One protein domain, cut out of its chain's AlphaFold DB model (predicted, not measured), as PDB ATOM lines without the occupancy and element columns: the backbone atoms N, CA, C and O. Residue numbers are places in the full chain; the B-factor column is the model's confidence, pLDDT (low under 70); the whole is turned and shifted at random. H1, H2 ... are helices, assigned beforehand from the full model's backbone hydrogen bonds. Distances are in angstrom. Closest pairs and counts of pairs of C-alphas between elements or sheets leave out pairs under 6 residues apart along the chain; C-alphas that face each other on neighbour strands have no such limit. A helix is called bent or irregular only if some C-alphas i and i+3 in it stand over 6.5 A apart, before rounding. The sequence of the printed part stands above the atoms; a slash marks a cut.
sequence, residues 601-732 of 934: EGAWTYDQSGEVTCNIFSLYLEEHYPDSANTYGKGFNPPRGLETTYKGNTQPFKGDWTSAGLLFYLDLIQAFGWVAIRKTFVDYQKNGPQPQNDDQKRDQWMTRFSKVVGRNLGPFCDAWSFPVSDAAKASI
ATOM      1  N   GLU A 601     -27.607  12.051  16.789       92.56
ATOM      2  CA  GLU A 601     -26.981  13.345  17.093       92.56
ATOM      3  C   GLU A 601     -27.748  14.487  16.445       92.56
ATOM      4  O   GLU A 601     -28.063  14.455  15.251       92.56
ATOM      5  N   GLY A 602     -27.965  15.553  17.216       93.62
ATOM      6  CA  GLY A 602     -28.682  16.738  16.748       93.62
ATOM      7  C   GLY A 602     -28.014  17.428  15.554       93.62
ATOM      8  O   GLY A 602     -28.699  18.080  14.774       93.62
ATOM      9  N   ALA A 603     -26.702  17.246  15.361       93.62
ATOM     10  CA  ALA A 603     -25.943  17.864  14.273       93.62
ATOM     11  C   ALA A 603     -26.360  17.395  12.866       93.62
ATOM     12  O   ALA A 603     -26.156  18.113  11.895       93.62
ATOM     13  N   TRP A 604     -26.950  16.208  12.734       91.19
ATOM     14  CA  TRP A 604     -27.434  15.685  11.447       91.19
ATOM     15  C   TRP A 604     -28.863  15.134  11.531       91.19
ATOM     16  O   TRP A 604     -29.369  14.586  10.557       91.19
ATOM     17  N   THR A 605     -29.538  15.365  12.661       92.12
ATOM     18  CA  THR A 605     -30.963  15.078  12.864       92.12
ATOM     19  C   THR A 605     -31.751  16.383  12.771       92.12
ATOM     20  O   THR A 605     -31.780  17.189  13.706       92.12
ATOM     21  N   TYR A 606     -32.327  16.636  11.601       90.06
ATOM     22  CA  TYR A 606     -33.204  17.778  11.315       90.06
ATOM     23  C   TYR A 606     -34.673  17.444  11.617       90.06
ATOM     24  O   TYR A 606     -34.995  16.274  11.847       90.06
ATOM     25  N   ASP A 607     -35.557  18.447  11.618       86.50
ATOM     26  CA  ASP A 607     -36.996  18.244  11.815       86.50
ATOM     27  C   ASP A 607     -37.544  17.082  10.970       86.50
ATOM     28  O   ASP A 607     -37.102  16.832   9.843       86.50
ATOM     29  N   GLN A 608     -38.471  16.334  11.567       82.50
ATOM     30  CA  GLN A 608     -39.069  15.090  11.067       82.50
ATOM     31  C   GLN A 608     -38.113  13.889  10.932       82.50
ATOM     32  O   GLN A 608     -38.594  12.767  10.980       82.50
ATOM     33  N   SER A 609     -36.786  14.067  10.868       85.88
ATOM     34  CA  SER A 609     -35.820  12.967  10.643       85.88
ATOM     35  C   SER A 609     -35.421  12.149  11.878       85.88
ATOM     36  O   SER A 609     -34.553  11.273  11.773       85.88
ATOM     37  N   GLY A 610     -36.043  12.415  13.033       87.69
ATOM     38  CA  GLY A 610     -35.814  11.672  14.276       87.69
ATOM     39  C   GLY A 610     -36.016  10.168  14.088       87.69
ATOM     40  O   GLY A 610     -35.148   9.384  14.445       87.69
ATOM     41  N   GLU A 611     -37.071   9.762  13.382       86.00
ATOM     42  CA  GLU A 611     -37.363   8.345  13.110       86.00
ATOM     43  C   GLU A 611     -36.615   7.762  11.896       86.00
ATOM     44  O   GLU A 611     -36.843   6.619  11.496       86.00
ATOM     45  N   VAL A 612     -35.721   8.537  11.274       85.81
ATOM     46  CA  VAL A 612     -34.959   8.120  10.084       85.81
ATOM     47  C   VAL A 612     -33.484   7.949  10.402       85.81
ATOM     48  O   VAL A 612     -32.899   6.912  10.101       85.81
ATOM     49  N   THR A 613     -32.860   8.947  11.021       90.75
ATOM     50  CA  THR A 613     -31.409   8.931  11.257       90.75
ATOM     51  C   THR A 613     -30.994   7.912  12.324       90.75
ATOM     52  O   THR A 613     -29.892   7.367  12.236       90.75
ATOM     53  N   CYS A 614     -31.883   7.559  13.263       90.94
ATOM     54  CA  CYS A 614     -31.686   6.434  14.188       90.94
ATOM     55  C   CYS A 614     -31.533   5.097  13.436       90.94
ATOM     56  O   CYS A 614     -30.717   4.252  13.809       90.94
ATOM     57  N   ASN A 615     -32.233   4.940  12.305       88.06
ATOM     58  CA  ASN A 615     -32.225   3.722  11.503       88.06
ATOM     59  C   ASN A 615     -30.950   3.530  10.675       88.06
ATOM     60  O   ASN A 615     -30.741   2.431  10.170       88.06
ATOM     61  N   ILE A 616     -30.048   4.520  10.586       89.62
ATOM     62  CA  ILE A 616     -28.696   4.287  10.040       89.62
ATOM     63  C   ILE A 616     -27.982   3.212  10.869       89.62
ATOM     64  O   ILE A 616     -27.324   2.332  10.318       89.62
ATOM     65  N   PHE A 617     -28.159   3.237  12.191       91.44
ATOM     66  CA  PHE A 617     -27.600   2.217  13.069       91.44
ATOM     67  C   PHE A 617     -28.359   0.888  12.985       91.44
ATOM     68  O   PHE A 617     -27.731  -0.169  12.971       91.44
ATOM     69  N   SER A 618     -29.691   0.922  12.871       86.62
ATOM     70  CA  SER A 618     -30.500  -0.290  12.669       86.62
ATOM     71  C   SER A 618     -30.099  -1.037  11.398       86.62
ATOM     72  O   SER A 618     -29.890  -2.247  11.437       86.62
ATOM     73  N   LEU A 619     -29.915  -0.311  10.291       79.62
ATOM     74  CA  LEU A 619     -29.428  -0.860   9.023       79.62
ATOM     75  C   LEU A 619     -28.038  -1.485   9.169       79.62
ATOM     76  O   LEU A 619     -27.794  -2.565   8.630       79.62
ATOM     77  N   TYR A 620     -27.143  -0.834   9.917       82.75
ATOM     78  CA  TYR A 620     -25.811  -1.373  10.184       82.75
ATOM     79  C   TYR A 620     -25.894  -2.716  10.912       82.75
ATOM     80  O   TYR A 620     -25.237  -3.675  10.519       82.75
ATOM     81  N   LEU A 621     -26.751  -2.826  11.926       81.06
ATOM     82  CA  LEU A 621     -26.917  -4.068  12.681       81.06
ATOM     83  C   LEU A 621     -27.607  -5.173  11.890       81.06
ATOM     84  O   LEU A 621     -27.186  -6.322  11.996       81.06
ATOM     85  N   GLU A 622     -28.612  -4.855  11.078       75.94
ATOM     86  CA  GLU A 622     -29.243  -5.839  10.189       75.94
ATOM     87  C   GLU A 622     -28.275  -6.371   9.119       75.94
ATOM     88  O   GLU A 622     -28.407  -7.521   8.706       75.94
ATOM     89  N   GLU A 623     -27.274  -5.587   8.690       72.94
ATOM     90  CA  GLU A 623     -26.215  -6.088   7.797       72.94
ATOM     91  C   GLU A 623     -25.317  -7.132   8.478       72.94
ATOM     92  O   GLU A 623     -24.868  -8.074   7.828       72.94
ATOM     93  N   HIS A 624     -25.088  -7.011   9.787       72.56
ATOM     94  CA  HIS A 624     -24.187  -7.901  10.531       72.56
ATOM     95  C   HIS A 624     -24.889  -9.088  11.177       72.56
ATOM     96  O   HIS A 624     -24.309 -10.166  11.310       72.56
ATOM     97  N   TYR A 625     -26.137  -8.887  11.584       72.38
ATOM     98  CA  TYR A 625     -26.977  -9.888  12.212       72.38
ATOM     99  C   TYR A 625     -28.308  -9.991  11.466       72.38
ATOM    100  O   TYR A 625     -29.347  -9.687  12.052       72.38
ATOM    101  N   PRO A 626     -28.318 -10.442  10.203       63.59
ATOM    102  CA  PRO A 626     -29.561 -10.574   9.459       63.59
ATOM    103  C   PRO A 626     -30.468 -11.620  10.119       63.59
ATOM    104  O   PRO A 626     -30.046 -12.747  10.372       63.59
ATOM    105  N   ASP A 627     -31.732 -11.271  10.378       53.97
ATOM    106  CA  ASP A 627     -32.749 -12.232  10.853       53.97
ATOM    107  C   ASP A 627     -32.967 -13.384   9.850       53.97
ATOM    108  O   ASP A 627     -33.287 -14.508  10.225       53.97
ATOM    109  N   SER A 628     -32.838 -13.085   8.556       50.25
ATOM    110  CA  SER A 628     -32.771 -14.038   7.442       50.25
ATOM    111  C   SER A 628     -32.316 -13.298   6.178       50.25
ATOM    112  O   SER A 628     -32.416 -12.070   6.114       50.25
ATOM    113  N   ALA A 629     -31.911 -14.020   5.127       43.34
ATOM    114  CA  ALA A 629     -31.659 -13.415   3.810       43.34
ATOM    115  C   ALA A 629     -32.890 -12.644   3.269       43.34
ATOM    116  O   ALA A 629     -32.750 -11.612   2.616       43.34
ATOM    117  N   ASN A 630     -34.104 -13.097   3.607       40.81
ATOM    118  CA  ASN A 630     -35.369 -12.439   3.261       40.81
ATOM    119  C   ASN A 630     -35.612 -11.163   4.090       40.81
ATOM    120  O   ASN A 630     -36.155 -10.191   3.579       40.81
ATOM    121  N   THR A 631     -35.202 -11.136   5.361       46.62
ATOM    122  CA  THR A 631     -35.335  -9.946   6.218       46.62
ATOM    123  C   THR A 631     -34.320  -8.875   5.827       46.62
ATOM    124  O   THR A 631     -34.703  -7.716   5.695       46.62
ATOM    125  N   TYR A 632     -33.078  -9.269   5.510       48.06
ATOM    126  CA  TYR A 632     -32.072  -8.391   4.896       48.06
ATOM    127  C   TYR A 632     -32.615  -7.775   3.595       48.06
ATOM    128  O   TYR A 632     -32.661  -6.558   3.437       48.06
ATOM    129  N   GLY A 633     -33.182  -8.608   2.717       45.25
ATOM    130  CA  GLY A 633     -33.838  -8.167   1.485       45.25
ATOM    131  C   GLY A 633     -35.155  -7.397   1.657       45.25
ATOM    132  O   GLY A 633     -35.688  -6.962   0.646       45.25
ATOM    133  N   LYS A 634     -35.696  -7.229   2.875       44.75
ATOM    134  CA  LYS A 634     -36.884  -6.401   3.180       44.75
ATOM    135  C   LYS A 634     -36.524  -5.101   3.900       44.75
ATOM    136  O   LYS A 634     -37.118  -4.076   3.594       44.75
ATOM    137  N   GLY A 635     -35.538  -5.122   4.802       48.28
ATOM    138  CA  GLY A 635     -34.999  -3.914   5.444       48.28
ATOM    139  C   GLY A 635     -34.319  -2.971   4.443       48.28
ATOM    140  O   GLY A 635     -34.404  -1.757   4.582       48.28
ATOM    141  N   PHE A 636     -33.734  -3.538   3.383       51.38
ATOM    142  CA  PHE A 636     -33.151  -2.813   2.249       51.38
ATOM    143  C   PHE A 636     -34.108  -2.665   1.044       51.38
ATOM    144  O   PHE A 636     -33.690  -2.210  -0.016       51.38
ATOM    145  N   ASN A 637     -35.377  -3.074   1.170       48.62
ATOM    146  CA  ASN A 637     -36.366  -3.039   0.082       48.62
ATOM    147  C   ASN A 637     -37.704  -2.498   0.622       48.62
ATOM    148  O   ASN A 637     -38.651  -3.266   0.835       48.62
ATOM    149  N   PRO A 638     -37.768  -1.186   0.915       48.88
ATOM    150  CA  PRO A 638     -38.993  -0.528   1.363       48.88
ATOM    151  C   PRO A 638     -40.099  -0.657   0.301       48.88
ATOM    152  O   PRO A 638     -39.829  -1.117  -0.811       48.88
ATOM    153  N   PRO A 639     -41.363  -0.316   0.626       48.09
ATOM    154  CA  PRO A 639     -42.514  -0.613  -0.222       48.09
ATOM    155  C   PRO A 639     -42.249  -0.269  -1.692       48.09
ATOM    156  O   PRO A 639     -42.021   0.891  -2.043       48.09
ATOM    157  N   ARG A 640     -42.243  -1.305  -2.545       44.78
ATOM    158  CA  ARG A 640     -42.010  -1.180  -3.991       44.78
ATOM    159  C   ARG A 640     -42.902  -0.062  -4.551       44.78
ATOM    160  O   ARG A 640     -44.118  -0.131  -4.395       44.78
ATOM    161  N   GLY A 641     -42.302   0.939  -5.200       51.69
ATOM    162  CA  GLY A 641     -43.009   2.031  -5.889       51.69
ATOM    163  C   GLY A 641     -42.832   3.444  -5.310       51.69
ATOM    164  O   GLY A 641     -43.183   4.407  -5.988       51.69
ATOM    165  N   LEU A 642     -42.251   3.617  -4.115       52.97
ATOM    166  CA  LEU A 642     -42.017   4.962  -3.552       52.97
ATOM    167  C   LEU A 642     -40.875   5.711  -4.259       52.97
ATOM    168  O   LEU A 642     -40.942   6.923  -4.449       52.97
ATOM    169  N   GLU A 643     -39.852   5.002  -4.726       53.97
ATOM    170  CA  GLU A 643     -38.708   5.595  -5.432       53.97
ATOM    171  C   GLU A 643     -39.113   6.294  -6.729       53.97
ATOM    172  O   GLU A 643     -38.628   7.386  -7.018       53.97
ATOM    173  N   THR A 644     -40.057   5.707  -7.472       55.25
ATOM    174  CA  THR A 644     -40.650   6.305  -8.674       55.25
ATOM    175  C   THR A 644     -41.485   7.553  -8.370       55.25
ATOM    176  O   THR A 644     -41.627   8.410  -9.238       55.25
ATOM    177  N   THR A 645     -42.011   7.691  -7.147       53.31
ATOM    178  CA  THR A 645     -42.804   8.852  -6.708       53.31
ATOM    179  C   THR A 645     -41.934  10.005  -6.203       53.31
ATOM    180  O   THR A 645     -42.259  11.155  -6.469       53.31
ATOM    181  N   TYR A 646     -40.815   9.737  -5.519       54.84
ATOM    182  CA  TYR A 646     -39.964  10.800  -4.958       54.84
ATOM    183  C   TYR A 646     -38.839  11.249  -5.903       54.84
ATOM    184  O   TYR A 646     -38.589  12.445  -6.009       54.84
ATOM    185  N   LYS A 647     -38.212  10.337  -6.666       55.66
ATOM    186  CA  LYS A 647     -37.073  10.686  -7.543       55.66
ATOM    187  C   LYS A 647     -37.457  11.404  -8.846       55.66
ATOM    188  O   LYS A 647     -36.596  11.899  -9.565       55.66
ATOM    189  N   GLY A 648     -38.754  11.469  -9.156       58.78
ATOM    190  CA  GLY A 648     -39.304  12.246 -10.273       58.78
ATOM    191  C   GLY A 648     -39.509  13.734  -9.963       58.78
ATOM    192  O   GLY A 648     -40.094  14.434 -10.785       58.78
ATOM    193  N   ASN A 649     -39.077  14.209  -8.784       57.34
ATOM    194  CA  ASN A 649     -39.249  15.587  -8.306       57.34
ATOM    195  C   ASN A 649     -40.728  16.025  -8.189       57.34
ATOM    196  O   ASN A 649     -41.052  17.204  -8.309       57.34
ATOM    197  N   THR A 650     -41.651  15.073  -7.992       58.41
ATOM    198  CA  THR A 650     -43.102  15.341  -7.914       58.41
ATOM    199  C   THR A 650     -43.623  15.471  -6.480       58.41
ATOM    200  O   THR A 650     -44.801  15.779  -6.292       58.41
ATOM    201  N   GLN A 651     -42.772  15.262  -5.468       63.19
ATOM    202  CA  GLN A 651     -43.094  15.383  -4.042       63.19
ATOM    203  C   GLN A 651     -41.902  15.967  -3.263       63.19
ATOM    204  O   GLN A 651     -40.764  15.623  -3.574       63.19
ATOM    205  N   PRO A 652     -42.128  16.809  -2.235       69.38
ATOM    206  CA  PRO A 652     -41.053  17.294  -1.373       69.38
ATOM    207  C   PRO A 652     -40.435  16.147  -0.560       69.38
ATOM    208  O   PRO A 652     -41.142  15.219  -0.155       69.38
ATOM    209  N   PHE A 653     -39.130  16.225  -0.281       73.56
ATOM    210  CA  PHE A 653     -38.454  15.259   0.584       73.56
ATOM    211  C   PHE A 653     -39.085  15.261   1.981       73.56
ATOM    212  O   PHE A 653     -39.148  16.297   2.644       73.56
ATOM    213  N   LYS A 654     -39.523  14.084   2.434       67.94
ATOM    214  CA  LYS A 654     -40.046  13.867   3.784       67.94
ATOM    215  C   LYS A 654     -39.064  13.034   4.589       67.94
ATOM    216  O   LYS A 654     -38.579  12.002   4.132       67.94
ATOM    217  N   GLY A 655     -38.782  13.494   5.800       60.00
ATOM    218  CA  GLY A 655     -37.943  12.786   6.757       60.00
ATOM    219  C   GLY A 655     -38.691  11.736   7.577       60.00
ATOM    220  O   GLY A 655     -38.221  11.450   8.660       60.00
ATOM    221  N   ASP A 656     -39.834  11.196   7.137       60.72
ATOM    222  CA  ASP A 656     -40.626  10.254   7.945       60.72
ATOM    223  C   ASP A 656     -40.259   8.774   7.698       60.72
ATOM    224  O   ASP A 656     -39.700   8.410   6.661       60.72
ATOM    225  N   TRP A 657     -40.580   7.899   8.663       50.38
ATOM    226  CA  TRP A 657     -40.255   6.462   8.622       50.38
ATOM    227  C   TRP A 657     -40.937   5.700   7.469       50.38
ATOM    228  O   TRP A 657     -40.503   4.607   7.106       50.38
ATOM    229  N   THR A 658     -41.999   6.270   6.887       49.78
ATOM    230  CA  THR A 658     -42.774   5.674   5.789       49.78
ATOM    231  C   THR A 658     -42.266   6.040   4.391       49.78
ATOM    232  O   THR A 658     -42.845   5.579   3.405       49.78
ATOM    233  N   SER A 659     -41.214   6.858   4.256       59.69
ATOM    234  CA  SER A 659     -40.882   7.512   2.981       59.69
ATOM    235  C   SER A 659     -39.378   7.640   2.686       59.69
ATOM    236  O   SER A 659     -38.518   7.138   3.407       59.69
ATOM    237  N   ALA A 660     -39.085   8.274   1.545       58.44
ATOM    238  CA  ALA A 660     -37.794   8.555   0.910       58.44
ATOM    239  C   ALA A 660     -36.573   8.788   1.818       58.44
ATOM    240  O   ALA A 660     -35.454   8.510   1.391       58.44
ATOM    241  N   GLY A 661     -36.761   9.286   3.043       72.19
ATOM    242  CA  GLY A 661     -35.678   9.584   3.972       72.19
ATOM    243  C   GLY A 661     -34.746   8.403   4.230       72.19
ATOM    244  O   GLY A 661     -33.539   8.537   4.043       72.19
ATOM    245  N   LEU A 662     -35.277   7.235   4.602       76.12
ATOM    246  CA  LEU A 662     -34.425   6.068   4.873       76.12
ATOM    247  C   LEU A 662     -33.742   5.551   3.598       76.12
ATOM    248  O   LEU A 662     -32.571   5.175   3.635       76.12
ATOM    249  N   LEU A 663     -34.442   5.603   2.461       75.25
ATOM    250  CA  LEU A 663     -33.908   5.232   1.147       75.25
ATOM    251  C   LEU A 663     -32.757   6.129   0.688       75.25
ATOM    252  O   LEU A 663     -31.794   5.637   0.108       75.25
ATOM    253  N   PHE A 664     -32.826   7.429   0.968       81.25
ATOM    254  CA  PHE A 664     -31.750   8.369   0.663       81.25
ATOM    255  C   PHE A 664     -30.441   7.957   1.348       81.25
ATOM    256  O   PHE A 664     -29.397   7.888   0.699       81.25
ATOM    257  N   TYR A 665     -30.489   7.624   2.642       84.38
ATOM    258  CA  TYR A 665     -29.309   7.125   3.356       84.38
ATOM    259  C   TYR A 665     -28.891   5.741   2.854       84.38
ATOM    260  O   TYR A 665     -27.695   5.471   2.749       84.38
ATOM    261  N   LEU A 666     -29.855   4.888   2.501       77.12
ATOM    262  CA  LEU A 666     -29.595   3.562   1.951       77.12
ATOM    263  C   LEU A 666     -28.799   3.612   0.642       77.12
ATOM    264  O   LEU A 666     -27.802   2.902   0.522       77.12
ATOM    265  N   ASP A 667     -29.187   4.481  -0.295       74.62
ATOM    266  CA  ASP A 667     -28.480   4.704  -1.563       74.62
ATOM    267  C   ASP A 667     -27.017   5.109  -1.309       74.62
ATOM    268  O   ASP A 667     -26.096   4.592  -1.946       74.62
ATOM    269  N   LEU A 668     -26.787   6.006  -0.341       78.06
ATOM    270  CA  LEU A 668     -25.440   6.437   0.045       78.06
ATOM    271  C   LEU A 668     -24.627   5.289   0.663       78.06
ATOM    272  O   LEU A 668     -23.454   5.115   0.326       78.06
ATOM    273  N   ILE A 669     -25.239   4.491   1.543       76.31
ATOM    274  CA  ILE A 669     -24.598   3.332   2.185       76.31
ATOM    275  C   ILE A 669     -24.247   2.268   1.144       76.31
ATOM    276  O   ILE A 669     -23.131   1.753   1.149       76.31
ATOM    277  N   GLN A 670     -25.157   1.952   0.224       69.62
ATOM    278  CA  GLN A 670     -24.911   0.959  -0.820       69.62
ATOM    279  C   GLN A 670     -23.821   1.420  -1.793       69.62
ATOM    280  O   GLN A 670     -22.974   0.615  -2.177       69.62
ATOM    281  N   ALA A 671     -23.806   2.708  -2.150       65.81
ATOM    282  CA  ALA A 671     -22.848   3.261  -3.100       65.81
ATOM    283  C   ALA A 671     -21.435   3.459  -2.534       65.81
ATOM    284  O   ALA A 671     -20.465   3.307  -3.280       65.81
ATOM    285  N   PHE A 672     -21.315   3.835  -1.255       67.06
ATOM    286  CA  PHE A 672     -20.049   4.287  -0.657       67.06
ATOM    287  C   PHE A 672     -19.621   3.513   0.600       67.06
ATOM    288  O   PHE A 672     -18.509   3.708   1.094       67.06
ATOM    289  N   GLY A 673     -20.475   2.627   1.116       64.50
ATOM    290  CA  GLY A 673     -20.194   1.758   2.256       64.50
ATOM    291  C   GLY A 673     -20.181   2.456   3.622       64.50
ATOM    292  O   GLY A 673     -20.144   3.682   3.757       64.50
ATOM    293  N   TRP A 674     -20.141   1.644   4.680       74.75
ATOM    294  CA  TRP A 674     -20.138   2.101   6.076       74.75
ATOM    295  C   TRP A 674     -18.898   2.913   6.469       74.75
ATOM    296  O   TRP A 674     -18.954   3.745   7.372       74.75
ATOM    297  N   VAL A 675     -17.782   2.750   5.754       74.12
ATOM    298  CA  VAL A 675     -16.563   3.551   5.960       74.12
ATOM    299  C   VAL A 675     -16.819   5.031   5.689       74.12
ATOM    300  O   VAL A 675     -16.321   5.877   6.434       74.12
ATOM    301  N   ALA A 676     -17.590   5.352   4.646       77.19
ATOM    302  CA  ALA A 676     -17.952   6.731   4.335       77.19
ATOM    303  C   ALA A 676     -18.823   7.336   5.445       77.19
ATOM    304  O   ALA A 676     -18.576   8.467   5.867       77.19
ATOM    305  N   ILE A 677     -19.766   6.560   5.991       85.81
ATOM    306  CA  ILE A 677     -20.591   6.963   7.141       85.81
ATOM    307  C   ILE A 677     -19.712   7.239   8.368       85.81
ATOM    308  O   ILE A 677     -19.744   8.347   8.902       85.81
ATOM    309  N   ARG A 678     -18.841   6.291   8.754       86.88
ATOM    310  CA  ARG A 678     -17.902   6.445   9.883       86.88
ATOM    311  C   ARG A 678     -17.029   7.693   9.729       86.88
ATOM    312  O   ARG A 678     -16.923   8.496  10.653       86.88
ATOM    313  N   LYS A 679     -16.426   7.892   8.551       83.94
ATOM    314  CA  LYS A 679     -15.598   9.077   8.257       83.94
ATOM    315  C   LYS A 679     -16.401  10.375   8.336       83.94
ATOM    316  O   LYS A 679     -15.879  11.361   8.845       83.94
ATOM    317  N   THR A 680     -17.652  10.367   7.884       92.75
ATOM    318  CA  THR A 680     -18.545  11.532   7.972       92.75
ATOM    319  C   THR A 680     -18.878  11.861   9.426       92.75
ATOM    320  O   THR A 680     -18.781  13.019   9.826       92.75
ATOM    321  N   PHE A 681     -19.181  10.863  10.261       94.19
ATOM    322  CA  PHE A 681     -19.390  11.079  11.697       94.19
ATOM    323  C   PHE A 681     -18.130  11.594  12.405       94.19
ATOM    324  O   PHE A 681     -18.218  12.513  13.218       94.19
ATOM    325  N   VAL A 682     -16.948  11.071  12.061       91.38
ATOM    326  CA  VAL A 682     -15.666  11.588  12.575       91.38
ATOM    327  C   VAL A 682     -15.432  13.037  12.144       91.38
ATOM    328  O   VAL A 682     -14.924  13.832  12.933       91.38
ATOM    329  N   ASP A 683     -15.807  13.398  10.918       93.00
ATOM    330  CA  ASP A 683     -15.691  14.768  10.424       93.00
ATOM    331  C   ASP A 683     -16.585  15.736  11.218       93.00
ATOM    332  O   ASP A 683     -16.114  16.799  11.623       93.00
ATOM    333  N   TYR A 684     -17.818  15.335  11.548       94.06
ATOM    334  CA  TYR A 684     -18.696  16.087  12.460       94.06
ATOM    335  C   TYR A 684     -18.100  16.278  13.861       94.06
ATOM    336  O   TYR A 684     -18.317  17.318  14.481       94.06
ATOM    337  N   GLN A 685     -17.354  15.292  14.368       90.56
ATOM    338  CA  GLN A 685     -16.741  15.349  15.700       90.56
ATOM    339  C   GLN A 685     -15.491  16.235  15.749       90.56
ATOM    340  O   GLN A 685     -15.195  16.813  16.792       90.56
ATOM    341  N   LYS A 686     -14.724  16.304  14.654       89.94
ATOM    342  CA  LYS A 686     -13.383  16.914  14.654       89.94
ATOM    343  C   LYS A 686     -13.299  18.252  13.933       89.94
ATOM    344  O   LYS A 686     -12.413  19.040  14.254       89.94
ATOM    345  N   ASN A 687     -14.174  18.502  12.962       87.38
ATOM    346  CA  ASN A 687     -13.996  19.585  12.001       87.38
ATOM    347  C   ASN A 687     -15.249  20.460  11.875       87.38
ATOM    348  O   ASN A 687     -16.376  19.972  11.913       87.38
ATOM    349  N   GLY A 688     -15.039  21.750  11.595       80.19
ATOM    350  CA  GLY A 688     -16.090  22.702  11.218       80.19
ATOM    351  C   GLY A 688     -17.056  23.099  12.349       80.19
ATOM    352  O   GLY A 688     -17.067  22.484  13.414       80.19
ATOM    353  N   PRO A 689     -17.869  24.150  12.141       83.69
ATOM    354  CA  PRO A 689     -18.873  24.569  13.114       83.69
ATOM    355  C   PRO A 689     -20.045  23.580  13.166       83.69
ATOM    356  O   PRO A 689     -20.420  23.007  12.143       83.69
ATOM    357  N   GLN A 690     -20.664  23.425  14.338       89.88
ATOM    358  CA  GLN A 690     -21.906  22.657  14.474       89.88
ATOM    359  C   GLN A 690     -23.083  23.435  13.857       89.88
ATOM    360  O   GLN A 690     -23.163  24.655  14.049       89.88
ATOM    361  N   PRO A 691     -23.987  22.769  13.118       93.50
ATOM    362  CA  PRO A 691     -25.130  23.432  12.499       93.50
ATOM    363  C   PRO A 691     -26.112  23.945  13.559       93.50
ATOM    364  O   PRO A 691     -26.361  23.284  14.565       93.50
ATOM    365  N   GLN A 692     -26.667  25.133  13.326       92.31
ATOM    366  CA  GLN A 692     -27.523  25.859  14.275       92.31
ATOM    367  C   GLN A 692     -29.019  25.735  13.956       92.31
ATOM    368  O   GLN A 692     -29.863  26.056  14.786       92.31
ATOM    369  N   ASN A 693     -29.357  25.297  12.744       94.50
ATOM    370  CA  ASN A 693     -30.726  25.119  12.271       94.50
ATOM    371  C   ASN A 693     -30.792  23.972  11.252       94.50
ATOM    372  O   ASN A 693     -29.762  23.442  10.833       94.50
ATOM    373  N   ASP A 694     -32.001  23.579  10.860       93.62
ATOM    374  CA  ASP A 694     -32.209  22.389  10.032       93.62
ATOM    375  C   ASP A 694     -31.678  22.507   8.601       93.62
ATOM    376  O   ASP A 694     -31.195  21.510   8.062       93.62
ATOM    377  N   ASP A 695     -31.687  23.704   8.009       94.19
ATOM    378  CA  ASP A 695     -31.059  23.943   6.704       94.19
ATOM    379  C   ASP A 695     -29.554  23.668   6.775       94.19
ATOM    380  O   ASP A 695     -29.006  22.910   5.974       94.19
ATOM    381  N   GLN A 696     -28.892  24.198   7.807       95.81
ATOM    382  CA  GLN A 696     -27.466  23.967   8.019       95.81
ATOM    383  C   GLN A 696     -27.148  22.493   8.288       95.81
ATOM    384  O   GLN A 696     -26.096  22.027   7.854       95.81
ATOM    385  N   LYS A 697     -28.022  21.742   8.973       95.81
ATOM    386  CA  LYS A 697     -27.822  20.295   9.191       95.81
ATOM    387  C   LYS A 697     -27.798  19.534   7.862       95.81
ATOM    388  O   LYS A 697     -26.909  18.712   7.643       95.81
ATOM    389  N   ARG A 698     -28.733  19.834   6.955       93.81
ATOM    390  CA  ARG A 698     -28.798  19.204   5.623       93.81
ATOM    391  C   ARG A 698     -27.618  19.596   4.738       93.81
ATOM    392  O   ARG A 698     -26.976  18.721   4.154       93.81
ATOM    393  N   ASP A 699     -27.279  20.884   4.709       96.12
ATOM    394  CA  ASP A 699     -26.121  21.402   3.974       96.12
ATOM    395  C   ASP A 699     -24.815  20.758   4.451       96.12
ATOM    396  O   ASP A 699     -23.981  20.325   3.648       96.12
ATOM    397  N   GLN A 700     -24.628  20.655   5.769       96.19
ATOM    398  CA  GLN A 700     -23.442  20.021   6.332       96.19
ATOM    399  C   GLN A 700     -23.398  18.521   6.059       96.19
ATOM    400  O   GLN A 700     -22.321  18.013   5.749       96.19
ATOM    401  N   TRP A 701     -24.531  17.811   6.101       95.44
ATOM    402  CA  TRP A 701     -24.562  16.392   5.745       95.44
ATOM    403  C   TRP A 701     -24.048  16.177   4.322       95.44
ATOM    404  O   TRP A 701     -23.071  15.450   4.125       95.44
ATOM    405  N   MET A 702     -24.641  16.875   3.347       95.62
ATOM    406  CA  MET A 702     -24.246  16.765   1.942       95.62
ATOM    407  C   MET A 702     -22.770  17.126   1.756       95.62
ATOM    408  O   MET A 702     -22.009  16.349   1.184       95.62
ATOM    409  N   THR A 703     -22.344  18.295   2.241       96.50
ATOM    410  CA  THR A 703     -20.994  18.805   1.960       96.50
ATOM    411  C   THR A 703     -19.895  17.962   2.600       96.50
ATOM    412  O   THR A 703     -18.875  17.705   1.954       96.50
ATOM    413  N   ARG A 704     -20.085  17.504   3.844       95.88
ATOM    414  CA  ARG A 704     -19.114  16.648   4.544       95.88
ATOM    415  C   ARG A 704     -19.032  15.279   3.888       95.88
ATOM    416  O   ARG A 704     -17.932  14.843   3.546       95.88
ATOM    417  N   PHE A 705     -20.175  14.648   3.622       93.94
ATOM    418  CA  PHE A 705     -20.203  13.340   2.975       93.94
ATOM    419  C   PHE A 705     -19.589  13.407   1.566       93.94
ATOM    420  O   PHE A 705     -18.714  12.606   1.247       93.94
ATOM    421  N   SER A 706     -19.934  14.422   0.761       90.44
ATOM    422  CA  SER A 706     -19.333  14.674  -0.562       90.44
ATOM    423  C   SER A 706     -17.811  14.769  -0.530       90.44
ATOM    424  O   SER A 706     -17.134  14.170  -1.368       90.44
ATOM    425  N   LYS A 707     -17.257  15.497   0.446       88.50
ATOM    426  CA  LYS A 707     -15.803  15.616   0.629       88.50
ATOM    427  C   LYS A 707     -15.175  14.285   1.034       88.50
ATOM    428  O   LYS A 707     -14.122  13.939   0.508       88.50
ATOM    429  N   VAL A 708     -15.830  13.527   1.917       83.00
ATOM    430  CA  VAL A 708     -15.375  12.198   2.356       83.00
ATOM    431  C   VAL A 708     -15.286  11.213   1.190       83.00
ATOM    432  O   VAL A 708     -14.308  10.469   1.105       83.00
ATOM    433  N   VAL A 709     -16.272  11.215   0.287       79.88
ATOM    434  CA  VAL A 709     -16.307  10.292  -0.866       79.88
ATOM    435  C   VAL A 709     -15.636  10.853  -2.123       79.88
ATOM    436  O   VAL A 709     -15.511  10.155  -3.128       79.88
ATOM    437  N   GLY A 710     -15.212  12.121  -2.099       79.31
ATOM    438  CA  GLY A 710     -14.615  12.803  -3.247       79.31
ATOM    439  C   GLY A 710     -15.566  12.918  -4.443       79.31
ATOM    440  O   GLY A 710     -15.126  12.795  -5.589       79.31
ATOM    441  N   ARG A 711     -16.870  13.089  -4.201       82.69
ATOM    442  CA  ARG A 711     -17.906  13.205  -5.241       82.69
ATOM    443  C   ARG A 711     -18.885  14.326  -4.924       82.69
ATOM    444  O   ARG A 711     -19.280  14.515  -3.777       82.69
ATOM    445  N   ASN A 712     -19.304  15.046  -5.958       88.31
ATOM    446  CA  ASN A 712     -20.344  16.059  -5.852       88.31
ATOM    447  C   ASN A 712     -21.718  15.364  -5.816       88.31
ATOM    448  O   ASN A 712     -22.150  14.802  -6.824       88.31
ATOM    449  N   LEU A 713     -22.370  15.396  -4.647       91.75
ATOM    450  CA  LEU A 713     -23.692  14.809  -4.403       91.75
ATOM    451  C   LEU A 713     -24.849  15.778  -4.687       91.75
ATOM    452  O   LEU A 713     -26.001  15.405  -4.495       91.75
ATOM    453  N   GLY A 714     -24.576  16.996  -5.168       92.88
ATOM    454  CA  GLY A 714     -25.607  17.973  -5.529       92.88
ATOM    455  C   GLY A 714     -26.690  17.396  -6.455       92.88
ATOM    456  O   GLY A 714     -27.862  17.470  -6.093       92.88
ATOM    457  N   PRO A 715     -26.329  16.733  -7.576       89.06
ATOM    458  CA  PRO A 715     -27.307  16.086  -8.454       89.06
ATOM    459  C   PRO A 715     -28.151  15.008  -7.757       89.06
ATOM    460  O   PRO A 715     -29.335  14.865  -8.046       89.06
ATOM    461  N   PHE A 716     -27.558  14.268  -6.815       86.56
ATOM    462  CA  PHE A 716     -28.255  13.237  -6.042       86.56
ATOM    463  C   PHE A 716     -29.262  13.841  -5.062       86.56
ATOM    464  O   PHE A 716     -30.394  13.365  -4.973       86.56
ATOM    465  N   CYS A 717     -28.882  14.915  -4.365       90.00
ATOM    466  CA  CYS A 717     -29.799  15.663  -3.510       90.00
ATOM    467  C   CYS A 717     -30.956  16.265  -4.318       90.00
ATOM    468  O   CYS A 717     -32.098  16.167  -3.879       90.00
ATOM    469  N   ASP A 718     -30.686  16.794  -5.516       87.81
ATOM    470  CA  ASP A 718     -31.722  17.318  -6.415       87.81
ATOM    471  C   ASP A 718     -32.699  16.238  -6.875       87.81
ATOM    472  O   ASP A 718     -33.910  16.454  -6.843       87.81
ATOM    473  N   ALA A 719     -32.195  15.054  -7.231       80.25
ATOM    474  CA  ALA A 719     -33.040  13.926  -7.609       80.25
ATOM    475  C   ALA A 719     -33.968  13.492  -6.467       80.25
ATOM    476  O   ALA A 719     -35.115  13.148  -6.712       80.25
ATOM    477  N   TRP A 720     -33.497  13.533  -5.220       80.25
ATOM    478  CA  TRP A 720     -34.301  13.200  -4.041       80.25
ATOM    479  C   TRP A 720     -35.155  14.361  -3.508       80.25
ATOM    480  O   TRP A 720     -35.824  14.192  -2.488       80.25
ATOM    481  N   SER A 721     -35.104  15.540  -4.139       84.25
ATOM    482  CA  SER A 721     -35.669  16.788  -3.607       84.25
ATOM    483  C   SER A 721     -35.179  17.111  -2.182       84.25
ATOM    484  O   SER A 721     -35.896  17.743  -1.403       84.25
ATOM    485  N   PHE A 722     -33.974  16.654  -1.816       87.88
ATOM    486  CA  PHE A 722     -33.367  16.865  -0.501       87.88
ATOM    487  C   PHE A 722     -32.941  18.338  -0.365       87.88
ATOM    488  O   PHE A 722     -32.063  18.777  -1.114       87.88
ATOM    489  N   PRO A 723     -33.543  19.121   0.551       89.06
ATOM    490  CA  PRO A 723     -33.418  20.573   0.523       89.06
ATOM    491  C   PRO A 723     -32.055  21.030   1.048       89.06
ATOM    492  O   PRO A 723     -31.816  21.059   2.257       89.06
ATOM    493  N   VAL A 724     -31.183  21.400   0.108       93.06
ATOM    494  CA  VAL A 724     -29.836  21.940   0.331       93.06
ATOM    495  C   VAL A 724     -29.671  23.264  -0.407       93.06
ATOM    496  O   VAL A 724     -30.226  23.458  -1.491       93.06
ATOM    497  N   SER A 725     -28.899  24.182   0.168       96.06
ATOM    498  CA  SER A 725     -28.695  25.517  -0.389       96.06
ATOM    499  C   SER A 725     -27.760  25.524  -1.604       96.06
ATOM    500  O   SER A 725     -26.855  24.694  -1.744       96.06
ATOM    501  N   ASP A 726     -27.910  26.539  -2.457       96.56
ATOM    502  CA  ASP A 726     -26.999  26.767  -3.586       96.56
ATOM    503  C   ASP A 726     -25.556  27.003  -3.122       96.56
ATOM    504  O   ASP A 726     -24.608  26.562  -3.771       96.56
ATOM    505  N   ALA A 727     -25.374  27.637  -1.959       96.69
ATOM    506  CA  ALA A 727     -24.059  27.838  -1.358       96.69
ATOM    507  C   ALA A 727     -23.390  26.501  -0.995       96.69
ATOM    508  O   ALA A 727     -22.201  26.300  -1.269       96.69
ATOM    509  N   ALA A 728     -24.151  25.558  -0.430       96.06
ATOM    510  CA  ALA A 728     -23.649  24.228  -0.114       96.06
ATOM    511  C   ALA A 728     -23.268  23.455  -1.387       96.06
ATOM    512  O   ALA A 728     -22.170  22.891  -1.442       96.06
ATOM    513  N   LYS A 729     -24.097  23.504  -2.440       96.62
ATOM    514  CA  LYS A 729     -23.782  22.897  -3.750       96.62
ATOM    515  C   LYS A 729     -22.539  23.514  -4.393       96.62
ATOM    516  O   LYS A 729     -21.665  22.792  -4.876       96.62
ATOM    517  N   ALA A 730     -22.410  24.841  -4.351       96.69
ATOM    518  CA  ALA A 730     -21.243  25.548  -4.873       96.69
ATOM    519  C   ALA A 730     -19.948  25.104  -4.170       96.69
ATOM    520  O   ALA A 730     -18.922  24.927  -4.831       96.69
ATOM    521  N   SER A 731     -20.007  24.831  -2.860       96.12
ATOM    522  CA  SER A 731     -18.843  24.416  -2.058       96.12
ATOM    523  C   SER A 731     -18.251  23.043  -2.422       96.12
ATOM    524  O   SER A 731     -17.131  22.739  -2.010       96.12
ATOM    525  N   ILE A 732     -18.986  22.223  -3.182       95.31
ATOM    526  CA  ILE A 732     -18.568  20.888  -3.650       95.31
ATOM    527  C   ILE A 732     -18.506  20.788  -5.183       95.31
ATOM    528  O   ILE A 732     -18.279  19.707  -5.724       95.31
TER     529      ILE A 732
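AT A GLANCE: This is residues 601 to 732 of the 934 residues of the protein "Predicted protein" of Naegleria gruberi (UniProt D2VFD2). One long helix, H5, is bent nearly to a corner, with helices gathered at each of its two arms. H6 crosses the second arm, H5b, and H8 packs on H6, while H1, H2 and H4 sit round the first arm, H5a, and H3 folds back on H2 as a hairpin. The printed part has 132 residues with eight named helices, H1 to H8 in order, and no named strand: all helix. It is compact, with a radius of gyration of the C-alphas of 14.5 A and spans of 42 by 34 by 26 A.

IN THESE COORDINATES: H1 is residues 610 to 613, beginning at C-alpha 610 (-35.814, 11.672, 14.276). H2 is residues 615 to 624, 14.2 A long; H3 is 629 to 635 and H4 is 642 to 646. H5, residues 660 to 686, was assigned as one helix by its hydrogen bonds but is bent: C-alphas 671 and 674 are 9.6 A apart. Its arms are H5a, 660 to 671, 16.4 A, and H5b, 674 to 686, 18.4 A. H6 is 694 to 709, 22.8 A; H7 is 714 to 719; H8, 726 to 730, ends at C-alpha 730 (-21.243, 25.548, -4.873).

HOW THE PARTS SIT: H5a and H5b are about perpendicular, only just, at 73 degrees. H5a only just touches H1, H2 and H4, with 3 pairs of C-alphas within 8 A each; the closest are Val 612 and Leu 662, 5.6 A, Ile 616 and Tyr 665, 7.3 A, and Tyr 646 and Ala 660, 6.6 A. H2 and H3 touch as a hairpin, their closest C-alphas, Glu 622 and Tyr 632, 6.5 A apart. H6 touches H5b with residues 704 to 709 alone, at a steep tilt of 59 degrees, opposite ways; the closest C-alphas are Thr 680 and Phe 705, 5.6 A. H6 touches H8 with residues 699 to 703 alone, closest at the C-alphas of Asp 699 and Ala 728, 5.6 A. H7 is close to but not clearly touching H6, at 7.7 A between the C-alphas of Met 702 and Gly 714. Every O i to N i+4 pair is within hydrogen-bond range in H2, H3, H4, H5a, H5b, H6, H7 and H8; H1 is too short for one.

THE WHOLE: The C-alphas farthest apart, Ser 628 and Ala 727, are 43.7 A apart. The printed part has no cut; H4 to H5 is the long link, residues 647 to 659. Mean pLDDT of the printed part is 78.1, with residues 626 to 652, 654 to 660 and 670 to 673 under 70.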